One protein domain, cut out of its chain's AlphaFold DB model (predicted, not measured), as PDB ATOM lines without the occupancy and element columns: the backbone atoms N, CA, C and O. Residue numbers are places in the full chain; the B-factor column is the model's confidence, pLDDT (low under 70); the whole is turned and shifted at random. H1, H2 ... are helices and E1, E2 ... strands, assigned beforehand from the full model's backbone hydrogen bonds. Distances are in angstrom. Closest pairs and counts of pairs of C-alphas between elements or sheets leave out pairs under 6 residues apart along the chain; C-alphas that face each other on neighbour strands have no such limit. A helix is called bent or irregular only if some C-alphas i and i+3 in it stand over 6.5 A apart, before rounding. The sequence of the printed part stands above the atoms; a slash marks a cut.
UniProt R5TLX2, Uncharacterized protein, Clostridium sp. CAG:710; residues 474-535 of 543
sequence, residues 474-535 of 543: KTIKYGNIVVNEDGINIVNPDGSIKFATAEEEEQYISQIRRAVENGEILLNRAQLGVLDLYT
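AT A GLANCE: This is residues 474 to 535 of the 543 residues of an uncharacterized protein of Clostridium sp. CAG:710 (UniProt R5TLX2). What is seen first in this model? A small twisted sheet of four antiparallel strands, E1 to E4, has the long helix H1 crossing over one face. The shorter helix H2 folds back from H1 and packs on the part of the sheet made by E1 and E2, while E4 is the edge strand at the other end of the sheet from E1. What makes up the printed part? It has 62 residues with four named strands and then two named helices, in the order E1 E2 E3 E4 H1 H2; the sheet's order is E1 - E2 - E3 - E4 and the class is mixed, helices and strands. How large is it? It is compact, with a radius of gyration of the C-alphas of 11.0 A, and its outline is rounded, with spans of 29 by 21 by 19 A.

IN THESE COORDINATES: Where are the strands of the sheet? E1 is residues 476 to 478, 6.6 A long from first to last C-alpha, and begins with C-alpha 476 at (57.051, 48.233, 86.284). E2 is residues 481 to 484, 10.2 A long, and E3, the longest strand, is residues 487 to 491, 13.1 A long. E4 is residues 497 to 499, 6.7 A long. Where are the helices? H1 is residues 502 to 517, 23.0 A long, from C-alpha 502 at (41.283, 47.200, 94.512). H2 is residues 525 to 535, 15.5 A long, and ends with C-alpha 535 at (46.045, 58.151, 90.076). Is either helix bent? Neither helix is bent or irregular, H1 only just: C-alphas 503 and 506 are 6.1 A apart.

HOW THE PARTS SIT: How do the strands join? They form a meander, each strand the antiparallel neighbour of the one before, and E1 and E2, E2 and E3, E3 and E4 are hairpins, with angles between directions of 172, 153 and 148 degrees. Within hydrogen-bond range are N 476 and O 483 at 2.8 A between E1 and E2, N 482 and O 489 at 2.8 A between E2 and E3, and N 490 and O 498 at 2.8 A between E3 and E4. The edge strands are E1 and E4, and from edge to edge the strands' lines turn by 67 degrees. How does H1 stand to the sheet? H1 is on the sheet at a height over the sheet of 9.9 A, over E1 and, only just, over E2 and E3 with 3 C-alphas each, and it runs across the strands at 83 degrees to E1 on the local plane. Its closest C-alphas to E3 are those of Ile 488 and Glu 505, 6.6 A apart. Where is H2? H2 is also on the sheet, and the closest C-alphas of E1 and H2 are those of Ile 476 and Gln 527, 6.0 A apart. The domain has two layers, helices on one face of a sheet: H1 and H2 on one face of E1 E2 E3 E4. H1 and H2 form a helical hairpin and only just touch, with 3 pairs of C-alphas within 8 A, the closest being Ile 509 and Leu 531 at 7.0 A; H1 does so with residues 506 to 509 alone, and they run opposite ways at a steep tilt of 42 degrees. How complete are the helices' backbones? Of the O i to N i+4 pairs, 10 of 12 are within hydrogen-bond range in H1 and 5 of 7 in H2.

THE WHOLE: How far does the printed part reach? The two C-alphas farthest apart are those of Asp 494 and Arg 525, at 31.5 A. Is it whole, and how are its elements linked? The printed part has no cut; the links E1 to E2, E2 to E3, E3 to E4 and E4 to H1 are tight, and that from H1 to H2, 7 residues, is short. Where is the confidence low? The mean pLDDT of the printed part is 76.6, and 13 residues are under 70, among them residues 521 to 526; the mean of H2 is 68.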
ATOM      1  N   LYS A 474      56.281  49.289  79.355       64.81
ATOM      2  CA  LYS A 474      55.230  49.780  80.252       64.81
ATOM      3  C   LYS A 474      55.132  48.998  81.567       64.81
ATOM      4  O   LYS A 474      54.430  49.404  82.484       64.81
ATOM      5  N   THR A 475      55.833  47.870  81.679       76.50
ATOM      6  CA  THR A 475      55.789  47.022  82.873       76.50
ATOM      7  C   THR A 475      56.766  47.530  83.929       76.50
ATOM      8  O   THR A 475      57.984  47.502  83.719       76.50
ATOM      9  N   ILE A 476      56.253  47.927  85.091       80.25
ATOM     10  CA  ILE A 476      57.051  48.233  86.284       80.25
ATOM     11  C   ILE A 476      57.263  46.941  87.071       80.25
ATOM     12  O   ILE A 476      56.313  46.200  87.313       80.25
ATOM     13  N   LYS A 477      58.496  46.678  87.510       83.25
ATOM     14  CA  LYS A 477      58.808  45.580  88.436       83.25
ATOM     15  C   LYS A 477      59.502  46.137  89.673       83.25
ATOM     16  O   LYS A 477      60.571  46.728  89.553       83.25
ATOM     17  N   TYR A 478      58.920  45.924  90.849       84.56
ATOM     18  CA  TYR A 478      59.502  46.326  92.130       84.56
ATOM     19  C   TYR A 478      59.300  45.227  93.175       84.56
ATOM     20  O   TYR A 478      58.184  44.957  93.619       84.56
ATOM     21  N   GLY A 479      60.388  44.547  93.546       85.00
ATOM     22  CA  GLY A 479      60.320  43.364  94.402       85.00
ATOM     23  C   GLY A 479      59.479  42.255  93.762       85.00
ATOM     24  O   GLY A 479      59.793  41.785  92.670       85.00
ATOM     25  N   ASN A 480      58.411  41.843  94.442       85.50
ATOM     26  CA  ASN A 480      57.433  40.876  93.943       85.50
ATOM     27  C   ASN A 480      56.241  41.511  93.202       85.50
ATOM     28  O   ASN A 480      55.328  40.787  92.808       85.50
ATOM     29  N   ILE A 481      56.230  42.834  93.030       87.19
ATOM     30  CA  ILE A 481      55.133  43.586  92.418       87.19
ATOM     31  C   ILE A 481      55.442  43.817  90.939       87.19
ATOM     32  O   ILE A 481      56.533  44.274  90.587       87.19
ATOM     33  N   VAL A 482      54.470  43.526  90.078       84.56
ATOM     34  CA  VAL A 482      54.504  43.783  88.636       84.56
ATOM     35  C   VAL A 482      53.284  44.624  88.269       84.56
ATOM     36  O   VAL A 482      52.161  44.162  88.436       84.56
ATOM     37  N   VAL A 483      53.491  45.843  87.771       83.12
ATOM     38  CA  VAL A 483      52.412  46.759  87.354       83.12
ATOM     39  C   VAL A 483      52.458  46.944  85.847       83.12
ATOM     40  O   VAL A 483      53.534  47.170  85.291       83.12
ATOM     41  N   ASN A 484      51.304  46.867  85.196       79.12
ATOM     42  CA  ASN A 484      51.120  47.205  83.787       79.12
ATOM     43  C   ASN A 484      49.760  47.906  83.587       79.12
ATOM     44  O   ASN A 484      49.081  48.244  84.557       79.12
ATOM     45  N   GLU A 485      49.376  48.147  82.334       72.69
ATOM     46  CA  GLU A 485      48.092  48.782  81.987       72.69
ATOM     47  C   GLU A 485      46.873  47.899  82.320       72.69
ATOM     48  O   GLU A 485      45.780  48.421  82.510       72.69
ATOM     49  N   ASP A 486      47.065  46.582  82.436       69.31
ATOM     50  CA  ASP A 486      45.997  45.599  82.657       69.31
ATOM     51  C   ASP A 486      45.732  45.296  84.144       69.31
ATOM     52  O   ASP A 486      44.778  44.586  84.470       69.31
ATOM     53  N   GLY A 487      46.583  45.778  85.055       77.44
ATOM     54  CA  GLY A 487      46.438  45.583  86.497       77.44
ATOM     55  C   GLY A 487      47.761  45.407  87.245       77.44
ATOM     56  O   GLY A 487      48.865  45.518  86.697       77.44
ATOM     57  N   ILE A 488      47.649  45.083  88.535       84.25
ATOM     58  CA  ILE A 488      48.797  44.807  89.408       84.25
ATOM     59  C   ILE A 488      48.857  43.318  89.749       84.25
ATOM     60  O   ILE A 488      47.907  42.732  90.264       84.25
ATOM     61  N   ASN A 489      50.014  42.710  89.501       86.00
ATOM     62  CA  ASN A 489      50.307  41.312  89.782       86.00
ATOM     63  C   ASN A 489      51.356  41.176  90.888       86.00
ATOM     64  O   ASN A 489      52.372  41.869  90.893       86.00
ATOM     65  N   ILE A 490      51.140  40.221  91.790       88.31
ATOM     66  CA  ILE A 490      52.053  39.851  92.868       88.31
ATOM     67  C   ILE A 490      52.588  38.449  92.608       88.31
ATOM     68  O   ILE A 490      51.827  37.482  92.537       88.31
ATOM     69  N   VAL A 491      53.907  38.340  92.482       80.06
ATOM     70  CA  VAL A 491      54.611  37.069  92.296       80.06
ATOM     71  C   VAL A 491      54.986  36.508  93.664       80.06
ATOM     72  O   VAL A 491      55.868  37.018  94.353       80.06
ATOM     73  N   ASN A 492      54.306  35.452  94.093       78.69
ATOM     74  CA  ASN A 492      54.584  34.815  95.374       78.69
ATOM     75  C   ASN A 492      55.941  34.083  95.358       78.69
ATOM     76  O   ASN A 492      56.444  33.725  94.292       78.69
ATOM     77  N   PRO A 493      56.532  33.792  96.535       73.06
ATOM     78  CA  PRO A 493      57.811  33.080  96.628       73.06
ATOM     79  C   PRO A 493      57.823  31.686  95.979       73.06
ATOM     80  O   PRO A 493      58.888  31.176  95.647       73.06
ATOM     81  N   ASP A 494      56.652  31.065  95.810       73.12
ATOM     82  CA  ASP A 494      56.474  29.773  95.139       73.12
ATOM     83  C   ASP A 494      56.300  29.890  93.611       73.12
ATOM     84  O   ASP A 494      56.121  28.881  92.931       73.12
ATOM     85  N   GLY A 495      56.363  31.112  93.068       63.91
ATOM     86  CA  GLY A 495      56.192  31.413  91.649       63.91
ATOM     87  C   GLY A 495      54.736  31.563  91.197       63.91
ATOM     88  O   GLY A 495      54.505  31.821  90.016       63.91
ATOM     89  N   SER A 496      53.751  31.425  92.092       69.00
ATOM     90  CA  SER A 496      52.347  31.691  91.759       69.00
ATOM     91  C   SER A 496      52.078  33.192  91.588       69.00
ATOM     92  O   SER A 496      52.679  34.022  92.269       69.00
ATOM     93  N   ILE A 497      51.171  33.545  90.670       74.69
ATOM     94  CA  ILE A 497      50.794  34.934  90.378       74.69
ATOM     95  C   ILE A 497      49.415  35.210  90.977       74.69
ATOM     96  O   ILE A 497      48.453  34.495  90.688       74.69
ATOM     97  N   LYS A 498      49.322  36.250  91.804       85.94
ATOM     98  CA  LYS A 498      48.072  36.773  92.360       85.94
ATOM     99  C   LYS A 498      47.794  38.152  91.755       85.94
ATOM    100  O   LYS A 498      48.655  39.018  91.827       85.94
ATOM    101  N   PHE A 499      46.582  38.377  91.254       84.50
ATOM    102  CA  PHE A 499      46.107  39.726  90.929       84.50
ATOM    103  C   PHE A 499      45.781  40.495  92.216       84.50
ATOM    104  O   PHE A 499      45.153  39.943  93.128       84.50
ATOM    105  N   ALA A 500      46.234  41.743  92.312       82.44
ATOM    106  CA  ALA A 500      45.917  42.620  93.429       82.44
ATOM    107  C   ALA A 500      44.413  42.916  93.466       82.44
ATOM    108  O   ALA A 500      43.751  43.018  92.436       82.44
ATOM    109  N   THR A 501      43.861  43.029  94.668       81.81
ATOM    110  CA  THR A 501      42.506  43.564  94.858       81.81
ATOM    111  C   THR A 501      42.525  45.092  94.817       81.81
ATOM    112  O   THR A 501      43.559  45.695  95.082       81.81
ATOM    113  N   ALA A 502      41.379  45.735  94.571       74.56
ATOM    114  CA  ALA A 502      41.283  47.200  94.512       74.56
ATOM    115  C   ALA A 502      41.813  47.917  95.777       74.56
ATOM    116  O   ALA A 502      42.367  49.007  95.687       74.56
ATOM    117  N   GLU A 503      41.679  47.302  96.958       75.19
ATOM    118  CA  GLU A 503      42.235  47.836  98.214       75.19
ATOM    119  C   GLU A 503      43.766  47.691  98.288       75.19
ATOM    120  O   GLU A 503      44.450  48.512  98.897       75.19
ATOM    121  N   GLU A 504      44.319  46.651  97.663       80.44
ATOM    122  CA  GLU A 504      45.760  46.392  97.614       80.44
ATOM    123  C   GLU A 504      46.458  47.219  96.523       80.44
ATOM    124  O   GLU A 504      47.630  47.566  96.678       80.44
ATOM    125  N   GLU A 505      45.754  47.569  95.442       82.06
ATOM    126  CA  GLU A 505      46.309  48.357  94.338       82.06
ATOM    127  C   GLU A 505      46.835  49.716  94.807       82.06
ATOM    128  O   GLU A 505      47.987  50.058  94.537       82.06
ATOM    129  N   GLU A 506      46.045  50.456  95.591       82.00
ATOM    130  CA  GLU A 506      46.444  51.769  96.118       82.00
ATOM    131  C   GLU A 506      47.694  51.662  97.011       82.00
ATOM    132  O   GLU A 506      48.614  52.485  96.932       82.00
ATOM    133  N   GLN A 507      47.780  50.593  97.810       85.12
ATOM    134  CA  GLN A 507      48.942  50.315  98.648       85.12
ATOM    135  C   GLN A 507      50.197  50.030  97.806       85.12
ATOM    136  O   GLN A 507      51.269  50.569  98.106       85.12
ATOM    137  N   TYR A 508      50.087  49.214  96.755       89.00
ATOM    138  CA  TYR A 508      51.221  48.857  95.896       89.00
ATOM    139  C   TYR A 508      51.694  50.025  95.027       89.00
ATOM    140  O   TYR A 508      52.903  50.234  94.894       89.00
ATOM    141  N   ILE A 509      50.776  50.842  94.511       87.44
ATOM    142  CA  ILE A 509      51.114  52.069  93.778       87.44
ATOM    143  C   ILE A 509      51.817  53.070  94.701       87.44
ATOM    144  O   ILE A 509      52.854  53.622  94.328       87.44
ATOM    145  N   SER A 510      51.329  53.256  95.933       84.81
ATOM    146  CA  SER A 510      51.989  54.118  96.926       84.81
ATOM    147  C   SER A 510      53.401  53.628  97.272       84.81
ATOM    148  O   SER A 510      54.333  54.426  97.397       84.81
ATOM    149  N   GLN A 511      53.583  52.310  97.381       88.50
ATOM    150  CA  GLN A 511      54.883  51.697  97.638       88.50
ATOM    151  C   GLN A 511      55.866  51.919  96.478       88.50
ATOM    152  O   GLN A 511      57.012  52.293  96.724       88.50
ATOM    153  N   ILE A 512      55.419  51.751  95.231       85.75
ATOM    154  CA  ILE A 512      56.234  52.019  94.036       85.75
ATOM    155  C   ILE A 512      56.585  53.507  93.944       85.75
ATOM    156  O   ILE A 512      57.745  53.835  93.714       85.75
ATOM    157  N   ARG A 513      55.640  54.419  94.208       82.88
ATOM    158  CA  ARG A 513      55.907  55.870  94.217       82.88
ATOM    159  C   ARG A 513      56.962  56.256  95.248       82.88
ATOM    160  O   ARG A 513      57.910  56.950  94.902       82.88
ATOM    161  N   ARG A 514      56.869  55.738  96.477       83.19
ATOM    162  CA  ARG A 514      57.909  55.959  97.498       83.19
ATOM    163  C   ARG A 514      59.266  55.411  97.072       83.19
ATOM    164  O   ARG A 514      60.278  56.048  97.333       83.19
ATOM    165  N   ALA A 515      59.296  54.255  96.413       77.31
ATOM    166  CA  ALA A 515      60.533  53.689  95.890       77.31
ATOM    167  C   ALA A 515      61.151  54.572  94.790       77.31
ATOM    168  O   ALA A 515      62.369  54.721  94.746       77.31
ATOM    169  N   VAL A 516      60.328  55.206  93.949       75.69
ATOM    170  CA  VAL A 516      60.780  56.204  92.962       75.69
ATOM    171  C   VAL A 516      61.299  57.468  93.654       75.69
ATOM    172  O   VAL A 516      62.407  57.909  93.366       75.69
ATOM    173  N   GLU A 517      60.542  58.026  94.603       77.44
ATOM    174  CA  GLU A 517      60.905  59.241  95.355       77.44
ATOM    175  C   GLU A 517      62.203  59.070  96.159       77.44
ATOM    176  O   GLU A 517      63.019  59.988  96.236       77.44
ATOM    177  N   ASN A 518      62.418  57.879  96.720       74.12
ATOM    178  CA  ASN A 518      63.630  57.527  97.457       74.12
ATOM    179  C   ASN A 518      64.801  57.119  96.543       74.12
ATOM    180  O   ASN A 518      65.893  56.845  97.044       74.12
ATOM    181  N   GLY A 519      64.593  57.050  95.224       63.47
ATOM    182  CA  GLY A 519      65.608  56.639  94.251       63.47
ATOM    183  C   GLY A 519      65.972  55.149  94.294       63.47
ATOM    184  O   GLY A 519      67.025  54.763  93.792       63.47
ATOM    185  N   GLU A 520      65.129  54.304  94.891       71.94
ATOM    186  CA  GLU A 520      65.314  52.846  94.945       71.94
ATOM    187  C   GLU A 520      65.024  52.174  93.595       71.94
ATOM    188  O   GLU A 520      65.590  51.124  93.289       71.94
ATOM    189  N   ILE A 521      64.158  52.786  92.782       69.31
ATOM    190  CA  ILE A 521      63.899  52.405  91.392       69.31
ATOM    191  C   ILE A 521      63.858  53.642  90.498       69.31
ATOM    192  O   ILE A 521      63.344  54.689  90.884       69.31
ATOM    193  N   LEU A 522      64.373  53.498  89.279       68.00
ATOM    194  CA  LEU A 522      64.258  54.492  88.216       68.00
ATOM    195  C   LEU A 522      63.266  53.969  87.181       68.00
ATOM    196  O   LEU A 522      63.420  52.848  86.698       68.00
ATOM    197  N   LEU A 523      62.251  54.772  86.868       66.25
ATOM    198  CA  LEU A 523      61.225  54.437  85.885       66.25
ATOM    199  C   LEU A 523      61.433  55.245  84.602       66.25
ATOM    200  O   LEU A 523      61.785  56.424  84.659       66.25
ATOM    201  N   ASN A 524      61.207  54.614  83.451       55.16
ATOM    202  CA  ASN A 524      61.131  55.305  82.163       55.16
ATOM    203  C   ASN A 524      59.786  56.063  82.028       55.16
ATOM    204  O   ASN A 524      58.875  55.896  82.843       55.16
ATOM    205  N   ARG A 525      59.629  56.885  80.983       56.78
ATOM    206  CA  ARG A 525      58.406  57.682  80.762       56.78
ATOM    207  C   ARG A 525      57.148  56.818  80.591       56.78
ATOM    208  O   ARG A 525      56.101  57.166  81.126       56.78
ATOM    209  N   ALA A 526      57.246  55.679  79.904       54.62
ATOM    210  CA  ALA A 526      56.125  54.758  79.706       54.62
ATOM    211  C   ALA A 526      55.646  54.137  81.035       54.62
ATOM    212  O   ALA A 526      54.448  54.028  81.281       54.62
ATOM    213  N   GLN A 527      56.575  53.804  81.932       71.62
ATOM    214  CA  GLN A 527      56.312  53.322  83.289       71.62
ATOM    215  C   GLN A 527      55.728  54.418  84.182       71.62
ATOM    216  O   GLN A 527      54.811  54.146  84.951       71.62
ATOM    217  N   LEU A 528      56.217  55.655  84.067       72.50
ATOM    218  CA  LEU A 528      55.630  56.801  84.768       72.50
ATOM    219  C   LEU A 528      54.185  57.051  84.309       72.50
ATOM    220  O   LEU A 528      53.308  57.209  85.152       72.50
ATOM    221  N   GLY A 529      53.914  56.963  83.002       64.06
ATOM    222  CA  GLY A 529      52.558  57.045  82.453       64.06
ATOM    223  C   GLY A 529      51.629  55.956  82.998       64.06
ATOM    224  O   GLY A 529      50.519  56.261  83.429       64.06
ATOM    225  N   VAL A 530      52.099  54.704  83.072       72.50
ATOM    226  CA  VAL A 530      51.347  53.612  83.719       72.50
ATOM    227  C   VAL A 530      51.070  53.926  85.186       72.50
ATOM    228  O   VAL A 530      49.946  53.748  85.639       72.50
ATOM    229  N   LEU A 531      52.053  54.433  85.929       80.31
ATOM    230  CA  LEU A 531      51.884  54.793  87.338       80.31
ATOM    231  C   LEU A 531      50.854  55.921  87.532       80.31
ATOM    232  O   LEU A 531      50.111  55.922  88.516       80.31
ATOM    233  N   ASP A 532      50.785  56.862  86.590       74.38
ATOM    234  CA  ASP A 532      49.860  57.993  86.620       74.38
ATOM    235  C   ASP A 532      48.414  57.603  86.279       74.38
ATOM    236  O   ASP A 532      47.489  58.161  86.882       74.38
ATOM    237  N   LEU A 533      48.196  56.583  85.435       71.50
ATOM    238  CA  LEU A 533      46.861  56.026  85.148       71.50
ATOM    239  C   LEU A 533      46.127  55.570  86.420       71.50
ATOM    240  O   LEU A 533      44.938  55.852  86.577       71.50
ATOM    241  N   TYR A 534      46.840  54.972  87.378       71.25
ATOM    242  CA  TYR A 534      46.272  54.542  88.665       71.25
ATOM    243  C   TYR A 534      45.937  55.700  89.625       71.25
ATOM    244  O   TYR A 534      45.369  55.480  90.691       71.25
ATOM    245  N   THR A 535      46.267  56.939  89.258       62.78
ATOM    246  CA  THR A 535      46.045  58.151  90.076       62.78
ATOM    247  C   THR A 535      44.887  58.988  89.548       62.78
ATOM    248  O   THR A 535      44.163  59.604  90.325       62.78
TER     249      THR A 535